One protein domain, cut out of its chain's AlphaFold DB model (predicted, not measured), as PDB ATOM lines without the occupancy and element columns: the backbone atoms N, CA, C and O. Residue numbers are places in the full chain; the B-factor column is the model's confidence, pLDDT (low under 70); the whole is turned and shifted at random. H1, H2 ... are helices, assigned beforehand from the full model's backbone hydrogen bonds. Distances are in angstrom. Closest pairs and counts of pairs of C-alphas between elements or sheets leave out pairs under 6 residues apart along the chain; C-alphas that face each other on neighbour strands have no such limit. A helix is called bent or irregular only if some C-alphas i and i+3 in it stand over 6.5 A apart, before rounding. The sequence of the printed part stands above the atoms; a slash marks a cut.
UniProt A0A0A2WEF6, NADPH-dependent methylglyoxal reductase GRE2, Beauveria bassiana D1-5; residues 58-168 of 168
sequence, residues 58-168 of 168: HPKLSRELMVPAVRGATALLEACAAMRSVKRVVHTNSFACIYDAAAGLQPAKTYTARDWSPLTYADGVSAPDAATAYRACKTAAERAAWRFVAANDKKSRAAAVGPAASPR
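What this domain is: This is residues 58 to 168 of the 168 residues of the protein "NADPH-dependent methylglyoxal reductase GRE2" of Beauveria bassiana D1-5 (UniProt A0A0A2WEF6). Two long helices, H3 and H1, lie side by side and run the same way, and the five-residue H2 packs on both near their first residues. From the end of H1 the long link, residues 83 to 120, folds back toward H2 and has a loop whose residues 103 to 108 stick out; the tail, residues 153 to 168, folds back after H3. The printed part has 111 residues with three named helices, in the order H1, H2, H3, and no named strand; the class is all helix, with 50 residues, under half, in named elements. The whole is compact, with a radius of gyration of the C-alphas of 14.8 A, yet flat in outline, spanning 45 by 36 by 19 A.

How they stand to each other: Start with H3, residues 130 to 152, the longest helix. It touches H1, residues 61 to 82, at a shallow tilt of 21 degrees, the same way; their closest C-alphas, those of Val 70 and Ala 141, are 4.5 A apart. With residues 132 to 140 alone H3 touches H2, residues 121 to 125; the closest C-alphas are Gly 124 and Ala 133, at 4.3 A. H1 touches H2 with residues 62 to 66 alone, closest at the C-alphas of Arg 63 and Val 125, 5.3 A apart. In H2 and H3 every O i to N i+4 pair is within hydrogen-bond range; in H1, 17 of 18 are.

Where its parts are: Find C-alpha 130 at (158.373, 117.039, 130.379); from there H3 runs 32.7 A to C-alpha 152 at (146.832, 147.596, 129.990). H1 begins at C-alpha 61, (152.921, 117.123, 135.440), and measures 31.6 A. It is neither bent nor irregular, but only just: C-alphas 64 and 67 are 6.2 A apart. H2 measures 6.4 A.

The domain as a whole: Look to Arg 84 and Leu 105 for the two C-alphas farthest apart, 46.0 A. The printed part has no cut; the link from H1 to H2 is long, with 38 residues, and that from H2 to H3 is tight, with 4. The mean pLDDT of the printed part is 80.4, and it is under 70 at residues 58 to 65, 153 to 164 and 167 to 168.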
ATOM      1  N   HIS A  58     156.821 113.028 134.957       44.12
ATOM      2  CA  HIS A  58     155.543 112.329 135.173       44.12
ATOM      3  C   HIS A  58     154.427 112.904 134.264       44.12
ATOM      4  O   HIS A  58     154.311 114.123 134.158       44.12
ATOM      5  N   PRO A  59     153.550 112.096 133.639       43.97
ATOM      6  CA  PRO A  59     152.522 112.575 132.698       43.97
ATOM      7  C   PRO A  59     151.394 113.420 133.327       43.97
ATOM      8  O   PRO A  59     150.751 114.198 132.631       43.97
ATOM      9  N   LYS A  60     151.181 113.362 134.654       51.59
ATOM     10  CA  LYS A  60     150.294 114.321 135.364       51.59
ATOM     11  C   LYS A  60     150.883 115.737 135.470       51.59
ATOM     12  O   LYS A  60     150.151 116.693 135.713       51.59
ATOM     13  N   LEU A  61     152.191 115.874 135.255       53.22
ATOM     14  CA  LEU A  61     152.921 117.123 135.440       53.22
ATOM     15  C   LEU A  61     152.582 118.153 134.350       53.22
ATOM     16  O   LEU A  61     152.653 119.343 134.617       53.22
ATOM     17  N   SER A  62     152.174 117.743 133.142       57.78
ATOM     18  CA  SER A  62     151.879 118.681 132.046       57.78
ATOM     19  C   SER A  62     150.777 119.675 132.439       57.78
ATOM     20  O   SER A  62     151.011 120.882 132.492       57.78
ATOM     21  N   ARG A  63     149.597 119.189 132.843       57.84
ATOM     22  CA  ARG A  63     148.483 120.043 133.292       57.84
ATOM     23  C   ARG A  63     148.811 120.816 134.573       57.84
ATOM     24  O   ARG A  63     148.430 121.983 134.693       57.84
ATOM     25  N   GLU A  64     149.536 120.188 135.498       64.56
ATOM     26  CA  GLU A  64     150.003 120.802 136.749       64.56
ATOM     27  C   GLU A  64     151.060 121.897 136.527       64.56
ATOM     28  O   GLU A  64     151.198 122.780 137.367       64.56
ATOM     29  N   LEU A  65     151.768 121.903 135.396       66.00
ATOM     30  CA  LEU A  65     152.719 122.955 135.032       66.00
ATOM     31  C   LEU A  65     152.049 124.109 134.286       66.00
ATOM     32  O   LEU A  65     152.362 125.272 134.548       66.00
ATOM     33  N   MET A  66     151.133 123.806 133.361       76.81
ATOM     34  CA  MET A  66     150.563 124.811 132.459       76.81
ATOM     35  C   MET A  66     149.690 125.837 133.194       76.81
ATOM     36  O   MET A  66     149.863 127.045 133.017       76.81
ATOM     37  N   VAL A  67     148.739 125.376 134.019       76.38
ATOM     38  CA  VAL A  67     147.781 126.269 134.696       76.38
ATOM     39  C   VAL A  67     148.479 127.217 135.682       76.38
ATOM     40  O   VAL A  67     148.243 128.425 135.581       76.38
ATOM     41  N   PRO A  68     149.350 126.749 136.601       77.44
ATOM     42  CA  PRO A  68     150.001 127.639 137.559       77.44
ATOM     43  C   PRO A  68     150.967 128.625 136.910       77.44
ATOM     44  O   PRO A  68     151.095 129.740 137.400       77.44
ATOM     45  N   ALA A  69     151.626 128.258 135.808       72.44
ATOM     46  CA  ALA A  69     152.564 129.155 135.147       72.44
ATOM     47  C   ALA A  69     151.867 130.336 134.465       72.44
ATOM     48  O   ALA A  69     152.259 131.483 134.677       72.44
ATOM     49  N   VAL A  70     150.804 130.069 133.698       77.81
ATOM     50  CA  VAL A  70     150.035 131.131 133.033       77.81
ATOM     51  C   VAL A  70     149.322 132.001 134.067       77.81
ATOM     52  O   VAL A  70     149.464 133.221 134.034       77.81
ATOM     53  N   ARG A  71     148.617 131.386 135.030       82.19
ATOM     54  CA  ARG A  71     147.917 132.129 136.091       82.19
ATOM     55  C   ARG A  71     148.879 132.904 136.984       82.19
ATOM     56  O   ARG A  71     148.579 134.027 137.359       82.19
ATOM     57  N   GLY A  72     150.027 132.320 137.321       78.50
ATOM     58  CA  GLY A  72     151.041 132.974 138.141       78.50
ATOM     59  C   GLY A  72     151.609 134.218 137.462       78.50
ATOM     60  O   GLY A  72     151.773 135.244 138.117       78.50
ATOM     61  N   ALA A  73     151.848 134.153 136.147       77.00
ATOM     62  CA  ALA A  73     152.315 135.299 135.376       77.00
ATOM     63  C   ALA A  73     151.277 136.434 135.341       77.00
ATOM     64  O   ALA A  73     151.628 137.579 135.620       77.00
ATOM     65  N   THR A  74     150.006 136.137 135.050       83.19
ATOM     66  CA  THR A  74     148.968 137.178 134.956       83.19
ATOM     67  C   THR A  74     148.568 137.734 136.321       83.19
ATOM     68  O   THR A  74     148.487 138.948 136.461       83.19
ATOM     69  N   ALA A  75     148.417 136.895 137.350       86.12
ATOM     70  CA  ALA A  75     148.025 137.340 138.691       86.12
ATOM     71  C   ALA A  75     149.056 138.290 139.325       86.12
ATOM     72  O   ALA A  75     148.689 139.272 139.971       86.12
ATOM     73  N   LEU A  76     150.356 138.038 139.116       85.56
ATOM     74  CA  LEU A  76     151.409 138.959 139.558       85.56
ATOM     75  C   LEU A  76     151.314 140.307 138.843       85.56
ATOM     76  O   LEU A  76     151.432 141.349 139.483       85.56
ATOM     77  N   LEU A  77     151.083 140.296 137.529       87.38
ATOM     78  CA  LEU A  77     150.943 141.523 136.749       87.38
ATOM     79  C   LEU A  77     149.687 142.314 137.139       87.38
ATOM     80  O   LEU A  77     149.770 143.533 137.278       87.38
ATOM     81  N   GLU A  78     148.568 141.636 137.387       87.00
ATOM     82  CA  GLU A  78     147.328 142.226 137.903       87.00
ATOM     83  C   GLU A  78     147.549 142.891 139.267       87.00
ATOM     84  O   GLU A  78     147.227 144.069 139.442       87.00
ATOM     85  N   ALA A  79     148.176 142.181 140.211       87.81
ATOM     86  CA  ALA A  79     148.504 142.727 141.525       87.81
ATOM     87  C   ALA A  79     149.434 143.946 141.416       87.81
ATOM     88  O   ALA A  79     149.195 144.980 142.042       87.81
ATOM     89  N   CYS A  80     150.474 143.863 140.582       87.19
ATOM     90  CA  CYS A  80     151.374 144.982 140.317       87.19
ATOM     91  C   CYS A  80     150.650 146.183 139.695       87.19
ATOM     92  O   CYS A  80     150.928 147.314 140.084       87.19
ATOM     93  N   ALA A  81     149.719 145.959 138.765       84.31
ATOM     94  CA  ALA A  81     148.957 147.026 138.121       84.31
ATOM     95  C   ALA A  81     147.995 147.734 139.089       84.31
ATOM     96  O   ALA A  81     147.768 148.937 138.954       84.31
ATOM     97  N   ALA A  82     147.470 147.022 140.088       86.56
ATOM     98  CA  ALA A  82     146.643 147.606 141.143       86.56
ATOM     99  C   ALA A  82     147.455 148.464 142.140       86.56
ATOM    100  O   ALA A  82     146.909 149.356 142.794       86.56
ATOM    101  N   MET A  83     148.768 148.238 142.253       86.19
ATOM    102  CA  MET A  83     149.643 148.939 143.192       86.19
ATOM    103  C   MET A  83     150.351 150.134 142.544       86.19
ATOM    104  O   MET A  83     151.365 149.987 141.865       86.19
ATOM    105  N   ARG A  84     149.916 151.366 142.852       83.94
ATOM    106  CA  ARG A  84     150.566 152.588 142.317       83.94
ATOM    107  C   ARG A  84     152.047 152.737 142.695       83.94
ATOM    108  O   ARG A  84     152.760 153.529 142.065       83.94
ATOM    109  N   SER A  85     152.492 152.074 143.762       87.94
ATOM    110  CA  SER A  85     153.883 152.069 144.225       87.94
ATOM    111  C   SER A  85     154.799 151.272 143.295       87.94
ATOM    112  O   SER A  85     155.969 151.628 143.164       87.94
ATOM    113  N   VAL A  86     154.279 150.263 142.588       88.62
ATOM    114  CA  VAL A  86     155.054 149.488 141.619       88.62
ATOM    115  C   VAL A  86     155.266 150.328 140.364       88.62
ATOM    116  O   VAL A  86     154.332 150.699 139.655       88.62
ATOM    117  N   LYS A  87     156.528 150.672 140.098       86.06
ATOM    118  CA  LYS A  87     156.912 151.498 138.943       86.06
ATOM    119  C   LYS A  87     157.464 150.699 137.774       86.06
ATOM    120  O   LYS A  87     157.511 151.232 136.672       86.06
ATOM    121  N   ARG A  88     157.919 149.474 138.028       86.94
ATOM    122  CA  ARG A  88     158.505 148.575 137.040       86.94
ATOM    123  C   ARG A  88     158.293 147.139 137.494       86.94
ATOM    124  O   ARG A  88     158.454 146.835 138.671       86.94
ATOM    125  N   VAL A  89     157.958 146.285 136.542       88.19
ATOM    126  CA  VAL A  89     158.004 144.827 136.682       88.19
ATOM    127  C   VAL A  89     159.171 144.345 135.824       88.19
ATOM    128  O   VAL A  89     159.547 145.048 134.895       88.19
ATOM    129  N   VAL A  90     159.781 143.214 136.167       88.00
ATOM    130  CA  VAL A  90     160.729 142.484 135.317       88.00
ATOM    131  C   VAL A  90     160.306 141.020 135.370       88.00
ATOM    132  O   VAL A  90     160.171 140.459 136.454       88.00
ATOM    133  N   HIS A  91     160.051 140.419 134.211       84.81
ATOM    134  CA  HIS A  91     159.566 139.043 134.110       84.81
ATOM    135  C   HIS A  91     160.663 138.120 133.581       84.81
ATOM    136  O   HIS A  91     160.857 138.037 132.376       84.81
ATOM    137  N   THR A  92     161.367 137.417 134.470       85.06
ATOM    138  CA  THR A  92     162.463 136.516 134.084       85.06
ATOM    139  C   THR A  92     161.948 135.313 133.307       85.06
ATOM    140  O   THR A  92     161.366 134.383 133.876       85.06
ATOM    141  N   ASN A  93     162.205 135.310 132.006       84.12
ATOM    142  CA  ASN A  93     161.757 134.249 131.125       84.12
ATOM    143  C   ASN A  93     162.913 133.337 130.647       84.12
ATOM    144  O   ASN A  93     163.960 133.293 131.287       84.12
ATOM    145  N   SER A  94     162.718 132.528 129.600       86.75
ATOM    146  CA  SER A  94     163.650 131.477 129.181       86.75
ATOM    147  C   SER A  94     163.801 131.427 127.666       86.75
ATOM    148  O   SER A  94     162.835 131.636 126.936       86.75
ATOM    149  N   PHE A  95     164.994 131.055 127.189       90.25
ATOM    150  CA  PHE A  95     165.246 130.753 125.774       90.25
ATOM    151  C   PHE A  95     164.265 129.708 125.209       90.25
ATOM    152  O   PHE A  95     163.947 129.734 124.025       90.25
ATOM    153  N   ALA A  96     163.705 128.853 126.076       88.69
ATOM    154  CA  ALA A  96     162.612 127.931 125.769       88.69
ATOM    155  C   ALA A  96     161.407 128.574 125.056       88.69
ATOM    156  O   ALA A  96     160.653 127.857 124.407       88.69
ATOM    157  N   CYS A  97     161.233 129.892 125.168       88.31
ATOM    158  CA  CYS A  97     160.144 130.623 124.534       88.31
ATOM    159  C   CYS A  97     160.398 131.037 123.092       88.31
ATOM    160  O   CYS A  97     159.446 131.447 122.437       88.31
ATOM    161  N   ILE A  98     161.639 130.959 122.602       91.38
ATOM    162  CA  ILE A  98     162.009 131.501 121.286       91.38
ATOM    163  C   ILE A  98     162.545 130.460 120.307       91.38
ATOM    164  O   ILE A  98     162.658 130.755 119.122       91.38
ATOM    165  N   TYR A  99     162.860 129.253 120.779       88.25
ATOM    166  CA  TYR A  99     163.414 128.202 119.932       88.25
ATOM    167  C   TYR A  99     162.420 127.074 119.647       88.25
ATOM    168  O   TYR A  99     161.519 126.778 120.442       88.25
ATOM    169  N   ASP A 100     162.613 126.433 118.497       90.44
ATOM    170  CA  ASP A 100     161.870 125.258 118.060       90.44
ATOM    171  C   ASP A 100     162.808 124.046 118.006       90.44
ATOM    172  O   ASP A 100     163.711 123.999 117.175       90.44
ATOM    173  N   ALA A 101     162.611 123.057 118.889       88.81
ATOM    174  CA  ALA A 101     163.428 121.839 118.817       88.81
ATOM    175  C   ALA A 101     162.984 120.884 117.706       88.81
ATOM    176  O   ALA A 101     163.784 120.049 117.296       88.81
ATOM    177  N   ALA A 102     161.733 120.969 117.235       89.00
ATOM    178  CA  ALA A 102     161.260 120.110 116.150       89.00
ATOM    179  C   ALA A 102     161.991 120.430 114.839       89.00
ATOM    180  O   ALA A 102     162.147 119.562 113.985       89.00
ATOM    181  N   ALA A 103     162.517 121.649 114.723       90.00
ATOM    182  CA  ALA A 103     163.303 122.092 113.586       90.00
ATOM    183  C   ALA A 103     164.754 121.556 113.566       90.00
ATOM    184  O   ALA A 103     165.523 121.917 112.672       90.00
ATOM    185  N   GLY A 104     165.129 120.697 114.525       90.88
ATOM    186  CA  GLY A 104     166.434 120.038 114.588       90.88
ATOM    187  C   GLY A 104     167.598 120.987 114.890       90.88
ATOM    188  O   GLY A 104     167.419 122.113 115.355       90.88
ATOM    189  N   LEU A 105     168.827 120.514 114.653       90.00
ATOM    190  CA  LEU A 105     170.022 121.347 114.800       90.00
ATOM    191  C   LEU A 105     170.041 122.424 113.712       90.00
ATOM    192  O   LEU A 105     170.058 122.116 112.523       90.00
ATOM    193  N   GLN A 106     170.102 123.688 114.130       90.12
ATOM    194  CA  GLN A 106     170.160 124.839 113.229       90.12
ATOM    195  C   GLN A 106     171.432 125.669 113.460       90.12
ATOM    196  O   GLN A 106     171.352 126.766 114.014       90.12
ATOM    197  N   PRO A 107     172.620 125.185 113.050       90.56
ATOM    198  CA  PRO A 107     173.895 125.852 113.343       90.56
ATOM    199  C   PRO A 107     174.013 127.266 112.747       90.56
ATOM    200  O   PRO A 107     174.757 128.084 113.277       90.56
ATOM    201  N   ALA A 108     173.266 127.576 111.682       93.94
ATOM    202  CA  ALA A 108     173.258 128.896 111.044       93.94
ATOM    203  C   ALA A 108     172.144 129.838 111.551       93.94
ATOM    204  O   ALA A 108     172.067 130.988 111.120       93.94
ATOM    205  N   LYS A 109     171.249 129.379 112.437       93.44
ATOM    206  CA  LYS A 109     170.126 130.195 112.912       93.44
ATOM    207  C   LYS A 109     170.596 131.165 113.991       93.44
ATOM    208  O   LYS A 109     170.968 130.770 115.092       93.44
ATOM    209  N   THR A 110     170.481 132.457 113.705       94.12
ATOM    210  CA  THR A 110     170.567 133.504 114.725       94.12
ATOM    211  C   THR A 110     169.189 133.729 115.340       94.12
ATOM    212  O   THR A 110     168.240 134.079 114.637       94.12
ATOM    213  N   TYR A 111     169.086 133.530 116.653       91.75
ATOM    214  CA  TYR A 111     167.894 133.864 117.425       91.75
ATOM    215  C   TYR A 111     167.930 135.326 117.863       91.75
ATOM    216  O   TYR A 111     168.963 135.860 118.264       91.75
ATOM    217  N   THR A 112     166.776 135.965 117.805       91.50
ATOM    218  CA  THR A 112     166.543 137.363 118.138       91.50
ATOM    219  C   THR A 112     165.334 137.471 119.053       91.50
ATOM    220  O   THR A 112     164.544 136.538 119.185       91.50
ATOM    221  N   ALA A 113     165.108 138.661 119.606       87.38
ATOM    222  CA  ALA A 113     163.900 138.910 120.380       87.38
ATOM    223  C   ALA A 113     162.600 138.873 119.563       87.38
ATOM    224  O   ALA A 113     161.521 139.028 120.120       87.38
ATOM    225  N   ARG A 114     162.661 138.698 118.242       89.25
ATOM    226  CA  ARG A 114     161.464 138.552 117.403       89.25
ATOM    227  C   ARG A 114     161.040 137.097 117.241       89.25
ATOM    228  O   ARG A 114     159.933 136.854 116.770       89.25
ATOM    229  N   ASP A 115     161.909 136.155 117.591       92.50
ATOM    230  CA  ASP A 115     161.623 134.734 117.473       92.50
ATOM    231  C   ASP A 115     160.694 134.274 118.600       92.50
ATOM    232  O   ASP A 115     160.730 134.785 119.718       92.50
ATOM    233  N   TRP A 116     159.850 133.297 118.282       93.38
ATOM    234  CA  TRP A 116     158.901 132.687 119.202       93.38
ATOM    235  C   TRP A 116     158.834 131.190 118.928       93.38
ATOM    236  O   TRP A 116     158.771 130.763 117.777       93.38
ATOM    237  N   SER A 117     158.782 130.397 119.993       93.75
ATOM    238  CA  SER A 117     158.525 128.966 119.909       93.75
ATOM    239  C   SER A 117     157.139 128.734 119.294       93.75
ATOM    240  O   SER A 117     156.181 129.430 119.664       93.75
ATOM    241  N   PRO A 118     156.983 127.759 118.383       94.12
ATOM    242  CA  PRO A 118     155.682 127.451 117.796       94.12
ATOM    243  C   PRO A 118     154.722 126.826 118.816       94.12
ATOM    244  O   PRO A 118     153.510 126.899 118.626       94.12
ATOM    245  N   LEU A 119     155.245 126.274 119.918       94.00
ATOM    246  CA  LEU A 119     154.453 125.578 120.925       94.00
ATOM    247  C   LEU A 119     153.345 126.465 121.508       94.00
ATOM    248  O   LEU A 119     153.527 127.638 121.861       94.00
ATOM    249  N   THR A 120     152.168 125.871 121.627       92.94
ATOM    250  CA  THR A 120     150.958 126.476 122.174       92.94
ATOM    251  C   THR A 120     150.654 125.940 123.569       92.94
ATOM    252  O   THR A 120     151.273 125.001 124.068       92.94
ATOM    253  N   TYR A 121     149.653 126.534 124.220       88.94
ATOM    254  CA  TYR A 121     149.144 125.997 125.477       88.94
ATOM    255  C   TYR A 121     148.611 124.563 125.314       88.94
ATOM    256  O   TYR A 121     148.848 123.724 126.179       88.94
ATOM    257  N   ALA A 122     147.919 124.281 124.206       91.06
ATOM    258  CA  ALA A 122     147.368 122.958 123.929       91.06
ATOM    259  C   ALA A 122     148.481 121.911 123.777       91.06
ATOM    260  O   ALA A 122     148.396 120.849 124.391       91.06
ATOM    261  N   ASP A 123     149.566 122.258 123.076       91.25
ATOM    262  CA  ASP A 123     150.736 121.381 122.934       91.25
ATOM    263  C   ASP A 123     151.376 121.067 124.287       91.25
ATOM    264  O   ASP A 123     151.841 119.958 124.517       91.25
ATOM    265  N   GLY A 124     151.370 122.031 125.213       87.56
ATOM    266  CA  GLY A 124     151.860 121.825 126.570       87.56
ATOM    267  C   GLY A 124     150.979 120.903 127.406       87.56
ATOM    268  O   GLY A 124     151.502 120.085 128.155       87.56
ATOM    269  N   VAL A 125     149.652 121.006 127.276       86.06
ATOM    270  CA  VAL A 125     148.697 120.123 127.974       86.06
ATOM    271  C   VAL A 125     148.828 118.683 127.483       86.06
ATOM    272  O   VAL A 125     148.856 117.763 128.301       86.06
ATOM    273  N   SER A 126     148.950 118.509 126.169       88.69
ATOM    274  CA  SER A 126     149.065 117.207 125.506       88.69
ATOM    275  C   SER A 126     150.516 116.763 125.283       88.69
ATOM    276  O   SER A 126     150.765 115.868 124.478       88.69
ATOM    277  N   ALA A 127     151.481 117.391 125.960       84.00
ATOM    278  CA  ALA A 127     152.896 117.148 125.724       84.00
ATOM    279  C   ALA A 127     153.275 115.679 126.005       84.00
ATOM    280  O   ALA A 127     152.942 115.163 127.076       84.00
ATOM    281  N   PRO A 128     154.027 115.025 125.100       83.75
ATOM    282  CA  PRO A 128     154.461 113.640 125.287       83.75
ATOM    283  C   PRO A 128     155.565 113.503 126.347       83.75
ATOM    284  O   PRO A 128     155.787 112.418 126.879       83.75
ATOM    285  N   ASP A 129     156.258 114.598 126.664       80.25
ATOM    286  CA  ASP A 129     157.395 114.622 127.573       80.25
ATOM    287  C   ASP A 129     157.476 115.938 128.370       80.25
ATOM    288  O   ASP A 129     156.901 116.974 128.009       80.25
ATOM    289  N   ALA A 130     158.231 115.905 129.469       78.44
ATOM    290  CA  ALA A 130     158.373 117.039 130.379       78.44
ATOM    291  C   ALA A 130     159.091 118.247 129.748       78.44
ATOM    292  O   ALA A 130     158.794 119.387 130.111       78.44
ATOM    293  N   ALA A 131     160.014 118.035 128.805       82.38
ATOM    294  CA  ALA A 131     160.734 119.125 128.154       82.38
ATOM    295  C   ALA A 131     159.820 119.885 127.184       82.38
ATOM    296  O   ALA A 131     159.867 121.115 127.114       82.38
ATOM    297  N   THR A 132     158.950 119.183 126.460       85.44
ATOM    298  CA  THR A 132     157.908 119.781 125.618       85.44
ATOM    299  C   THR A 132     156.885 120.534 126.465       85.44
ATOM    300  O   THR A 132     156.629 121.709 126.192       85.44
ATOM    301  N   ALA A 133     156.405 119.935 127.564       85.00
ATOM    302  CA  ALA A 133     155.511 120.608 128.510       85.00
ATOM    303  C   ALA A 133     156.138 121.891 129.078       85.00
ATOM    304  O   ALA A 133     155.501 122.942 129.107       85.00
ATOM    305  N   TYR A 134     157.410 121.838 129.485       82.88
ATOM    306  CA  TYR A 134     158.143 122.988 130.015       82.88
ATOM    307  C   TYR A 134     158.277 124.124 128.991       82.88
ATOM    308  O   TYR A 134     158.023 125.283 129.323       82.88
ATOM    309  N   ARG A 135     158.650 123.815 127.744       89.50
ATOM    310  CA  ARG A 135     158.816 124.830 126.690       89.50
ATOM    311  C   ARG A 135     157.492 125.488 126.320       89.50
ATOM    312  O   ARG A 135     157.414 126.716 126.272       89.50
ATOM    313  N   ALA A 136     156.440 124.690 126.153       90.25
ATOM    314  CA  ALA A 136     155.089 125.188 125.919       90.25
ATOM    315  C   ALA A 136     154.595 126.061 127.085       90.25
ATOM    316  O   ALA A 136     154.058 127.146 126.868       90.25
ATOM    317  N   CYS A 137     154.843 125.630 128.323       87.31
ATOM    318  CA  CYS A 137     154.521 126.358 129.549       87.31
ATOM    319  C   CYS A 137     155.182 127.740 129.592       87.31
ATOM    320  O   CYS A 137     154.503 128.753 129.776       87.31
ATOM    321  N   LYS A 138     156.500 127.795 129.371       88.56
ATOM    322  CA  LYS A 138     157.256 129.051 129.338       88.56
ATOM    323  C   LYS A 138     156.762 129.976 128.225       88.56
ATOM    324  O   LYS A 138     156.503 131.151 128.480       88.56
ATOM    325  N   THR A 139     156.541 129.429 127.030       91.69
ATOM    326  CA  THR A 139     156.037 130.186 125.875       91.69
ATOM    327  C   THR A 139     154.655 130.776 126.158       91.69
ATOM    328  O   THR A 139     154.414 131.960 125.929       91.69
ATOM    329  N   ALA A 140     153.740 129.973 126.707       91.62
ATOM    330  CA  ALA A 140     152.392 130.412 127.045       91.62
ATOM    331  C   ALA A 140     152.386 131.491 128.139       91.62
ATOM    332  O   ALA A 140     151.632 132.460 128.027       91.62
ATOM    333  N   ALA A 141     153.231 131.355 129.166       88.75
ATOM    334  CA  ALA A 141     153.355 132.342 130.235       88.75
ATOM    335  C   ALA A 141     153.864 133.699 129.714       88.75
ATOM    336  O   ALA A 141     153.286 134.732 130.050       88.75
ATOM    337  N   GLU A 142     154.879 133.708 128.842       90.12
ATOM    338  CA  GLU A 142     155.390 134.953 128.254       90.12
ATOM    339  C   GLU A 142     154.360 135.613 127.326       90.12
ATOM    340  O   GLU A 142     154.140 136.822 127.404       90.12
ATOM    341  N   ARG A 143     153.654 134.830 126.495       91.06
ATOM    342  CA  ARG A 143     152.550 135.354 125.668       91.06
ATOM    343  C   ARG A 143     151.449 135.971 126.525       91.06
ATOM    344  O   ARG A 143     150.925 137.025 126.175       91.06
ATOM    345  N   ALA A 144     151.085 135.328 127.634       89.81
ATOM    346  CA  ALA A 144     150.080 135.852 128.554       89.81
ATOM    347  C   ALA A 144     150.530 137.170 129.201       89.81
ATOM    348  O   ALA A 144     149.740 138.112 129.273       89.81
ATOM    349  N   ALA A 145     151.803 137.269 129.594       87.75
ATOM    350  CA  ALA A 145     152.379 138.498 130.131       87.75
ATOM    351  C   ALA A 145     152.333 139.651 129.114       87.75
ATOM    352  O   ALA A 145     151.865 140.740 129.442       87.75
ATOM    353  N   TRP A 146     152.742 139.411 127.863       88.12
ATOM    354  CA  TRP A 146     152.677 140.434 126.812       88.12
ATOM    355  C   TRP A 146     151.244 140.842 126.464       88.12
ATOM    356  O   TRP A 146     150.971 142.032 126.323       88.12
ATOM    357  N   ARG A 147     150.305 139.887 126.398       89.25
ATOM    358  CA  ARG A 147     148.874 140.185 126.205       89.25
ATOM    359  C   ARG A 147     148.324 141.070 127.319       89.25
ATOM    360  O   ARG A 147     147.582 142.006 127.035       89.25
ATOM    361  N   PHE A 148     148.704 140.799 128.567       87.25
ATOM    362  CA  PHE A 148     148.322 141.642 129.695       87.25
ATOM    363  C   PHE A 148     148.855 143.069 129.526       87.25
ATOM    364  O   PHE A 148     148.090 144.015 129.681       87.25
ATOM    365  N   VAL A 149     150.137 143.231 129.179       83.56
ATOM    366  CA  VAL A 149     150.747 144.555 128.966       83.56
ATOM    367  C   VAL A 149     150.029 145.311 127.848       83.56
ATOM    368  O   VAL A 149     149.604 146.439 128.070       83.56
ATOM    369  N   ALA A 150     149.801 144.678 126.694       85.00
ATOM    370  CA  ALA A 150     149.105 145.300 125.568       85.00
ATOM    371  C   ALA A 150     147.675 145.743 125.932       85.00
ATOM    372  O   ALA A 150     147.252 146.844 125.589       85.00
ATOM    373  N   ALA A 151     146.941 144.921 126.690       83.06
ATOM    374  CA  ALA A 151     145.599 145.261 127.164       83.06
ATOM    375  C   ALA A 151     145.586 146.392 128.214       83.06
ATOM    376  O   ALA A 151     144.555 147.034 128.419       83.06
ATOM    377  N   ASN A 152     146.715 146.647 128.883       74.94
ATOM    378  CA  ASN A 152     146.832 147.596 129.990       74.94
ATOM    379  C   ASN A 152     147.765 148.781 129.694       74.94
ATOM    380  O   ASN A 152     148.069 149.543 130.609       74.94
ATOM    381  N   ASP A 153     148.165 148.992 128.438       65.00
ATOM    382  CA  ASP A 153     149.232 149.914 128.007       65.00
ATOM    383  C   ASP A 153     149.044 151.380 128.472       65.00
ATOM    384  O   ASP A 153     150.001 152.113 128.703       65.00
ATOM    385  N   LYS A 154     147.802 151.809 128.752       51.62
ATOM    386  CA  LYS A 154     147.505 153.145 129.322       51.62
ATOM    387  C   LYS A 154     147.580 153.231 130.859       51.62
ATOM    388  O   LYS A 154     147.489 154.326 131.410       51.62
ATOM    389  N   LYS A 155     147.720 152.105 131.569       50.94
ATOM    390  CA  LYS A 155     147.719 151.997 133.046       50.94
ATOM    391  C   LYS A 155     148.963 151.305 133.614       50.94
ATOM    392  O   LYS A 155     149.390 151.647 134.716       50.94
ATOM    393  N   SER A 156     149.561 150.353 132.900       47.81
ATOM    394  CA  SER A 156     150.659 149.541 133.423       47.81
ATOM    395  C   SER A 156     152.025 150.122 133.059       47.81
ATOM    396  O   SER A 156     152.445 150.071 131.911       47.81
ATOM    397  N   ARG A 157     152.793 150.569 134.059       56.94
ATOM    398  CA  ARG A 157     154.241 150.850 133.919       56.94
ATOM    399  C   ARG A 157     155.088 149.560 133.897       56.94
ATOM    400  O   ARG A 157     156.242 149.552 134.323       56.94
ATOM    401  N   ALA A 158     154.488 148.442 133.493       50.53
ATOM    402  CA  ALA A 158     155.107 147.125 133.518       50.53
ATOM    403  C   ALA A 158     155.978 146.947 132.269       50.53
ATOM    404  O   ALA A 158     155.491 147.075 131.152       50.53
ATOM    405  N   ALA A 159     157.260 146.639 132.457       53.25
ATOM    406  CA  ALA A 159     158.142 146.214 131.379       53.25
ATOM    407  C   ALA A 159     158.362 144.701 131.525       53.25
ATOM    408  O   ALA A 159     158.948 144.250 132.500       53.25
ATOM    409  N   ALA A 160     157.885 143.877 130.598       52.47
ATOM    410  CA  ALA A 160     158.319 142.481 130.572       52.47
ATOM    411  C   ALA A 160     159.739 142.428 129.979       52.47
ATOM    412  O   ALA A 160     160.012 143.081 128.975       52.47
ATOM    413  N   VAL A 161     160.652 141.687 130.610       51.62
ATOM    414  CA  VAL A 161     162.017 141.471 130.100       51.62
ATOM    415  C   VAL A 161     162.205 139.972 129.937       51.62
ATOM    416  O   VAL A 161     162.723 139.297 130.819       51.62
ATOM    417  N   GLY A 162     161.719 139.457 128.816       57.22
ATOM    418  CA  GLY A 162     161.990 138.102 128.362       57.22
ATOM    419  C   GLY A 162     162.849 138.118 127.099       57.22
ATOM    420  O   GLY A 162     163.093 139.189 126.539       57.22
ATOM    421  N   PRO A 163     163.346 136.955 126.650       56.16
ATOM    422  CA  PRO A 163     164.072 136.881 125.400       56.16
ATOM    423  C   PRO A 163     163.182 137.241 124.212       56.16
ATOM    424  O   PRO A 163     163.740 137.697 123.227       56.16
ATOM    425  N   ALA A 164     161.850 137.102 124.294       63.62
ATOM    426  CA  ALA A 164     160.938 137.506 123.231       63.62
ATOM    427  C   ALA A 164     160.331 138.897 123.493       63.62
ATOM    428  O   ALA A 164     159.850 139.212 124.585       63.62
ATOM    429  N   ALA A 165     160.309 139.729 122.457       71.31
ATOM    430  CA  ALA A 165     159.569 140.980 122.409       71.31
ATOM    431  C   ALA A 165     158.065 140.711 122.257       71.31
ATOM    432  O   ALA A 165     157.659 139.625 121.832       71.31
ATOM    433  N   SER A 166     157.245 141.725 122.558       70.38
ATOM    434  CA  SER A 166     155.791 141.657 122.376       70.38
ATOM    435  C   SER A 166     155.434 141.067 121.006       70.38
ATOM    436  O   SER A 166     155.945 141.566 119.994       70.38
ATOM    437  N   PRO A 167     154.548 140.052 120.943       63.19
ATOM    438  CA  PRO A 167     153.941 139.653 119.682       63.19
ATOM    439  C   PRO A 167     153.238 140.883 119.097       63.19
ATOM    440  O   PRO A 167     152.599 141.627 119.849       63.19
ATOM    441  N   ARG A 168     153.423 141.135 117.800       53.91
ATOM    442  CA  ARG A 168     152.660 142.165 117.084       53.91
ATOM    443  C   ARG A 168     151.264 141.660 116.765       53.91
ATOM    444  O   ARG A 168     151.137 140.433 116.552       53.91
TER     445      ARG A 168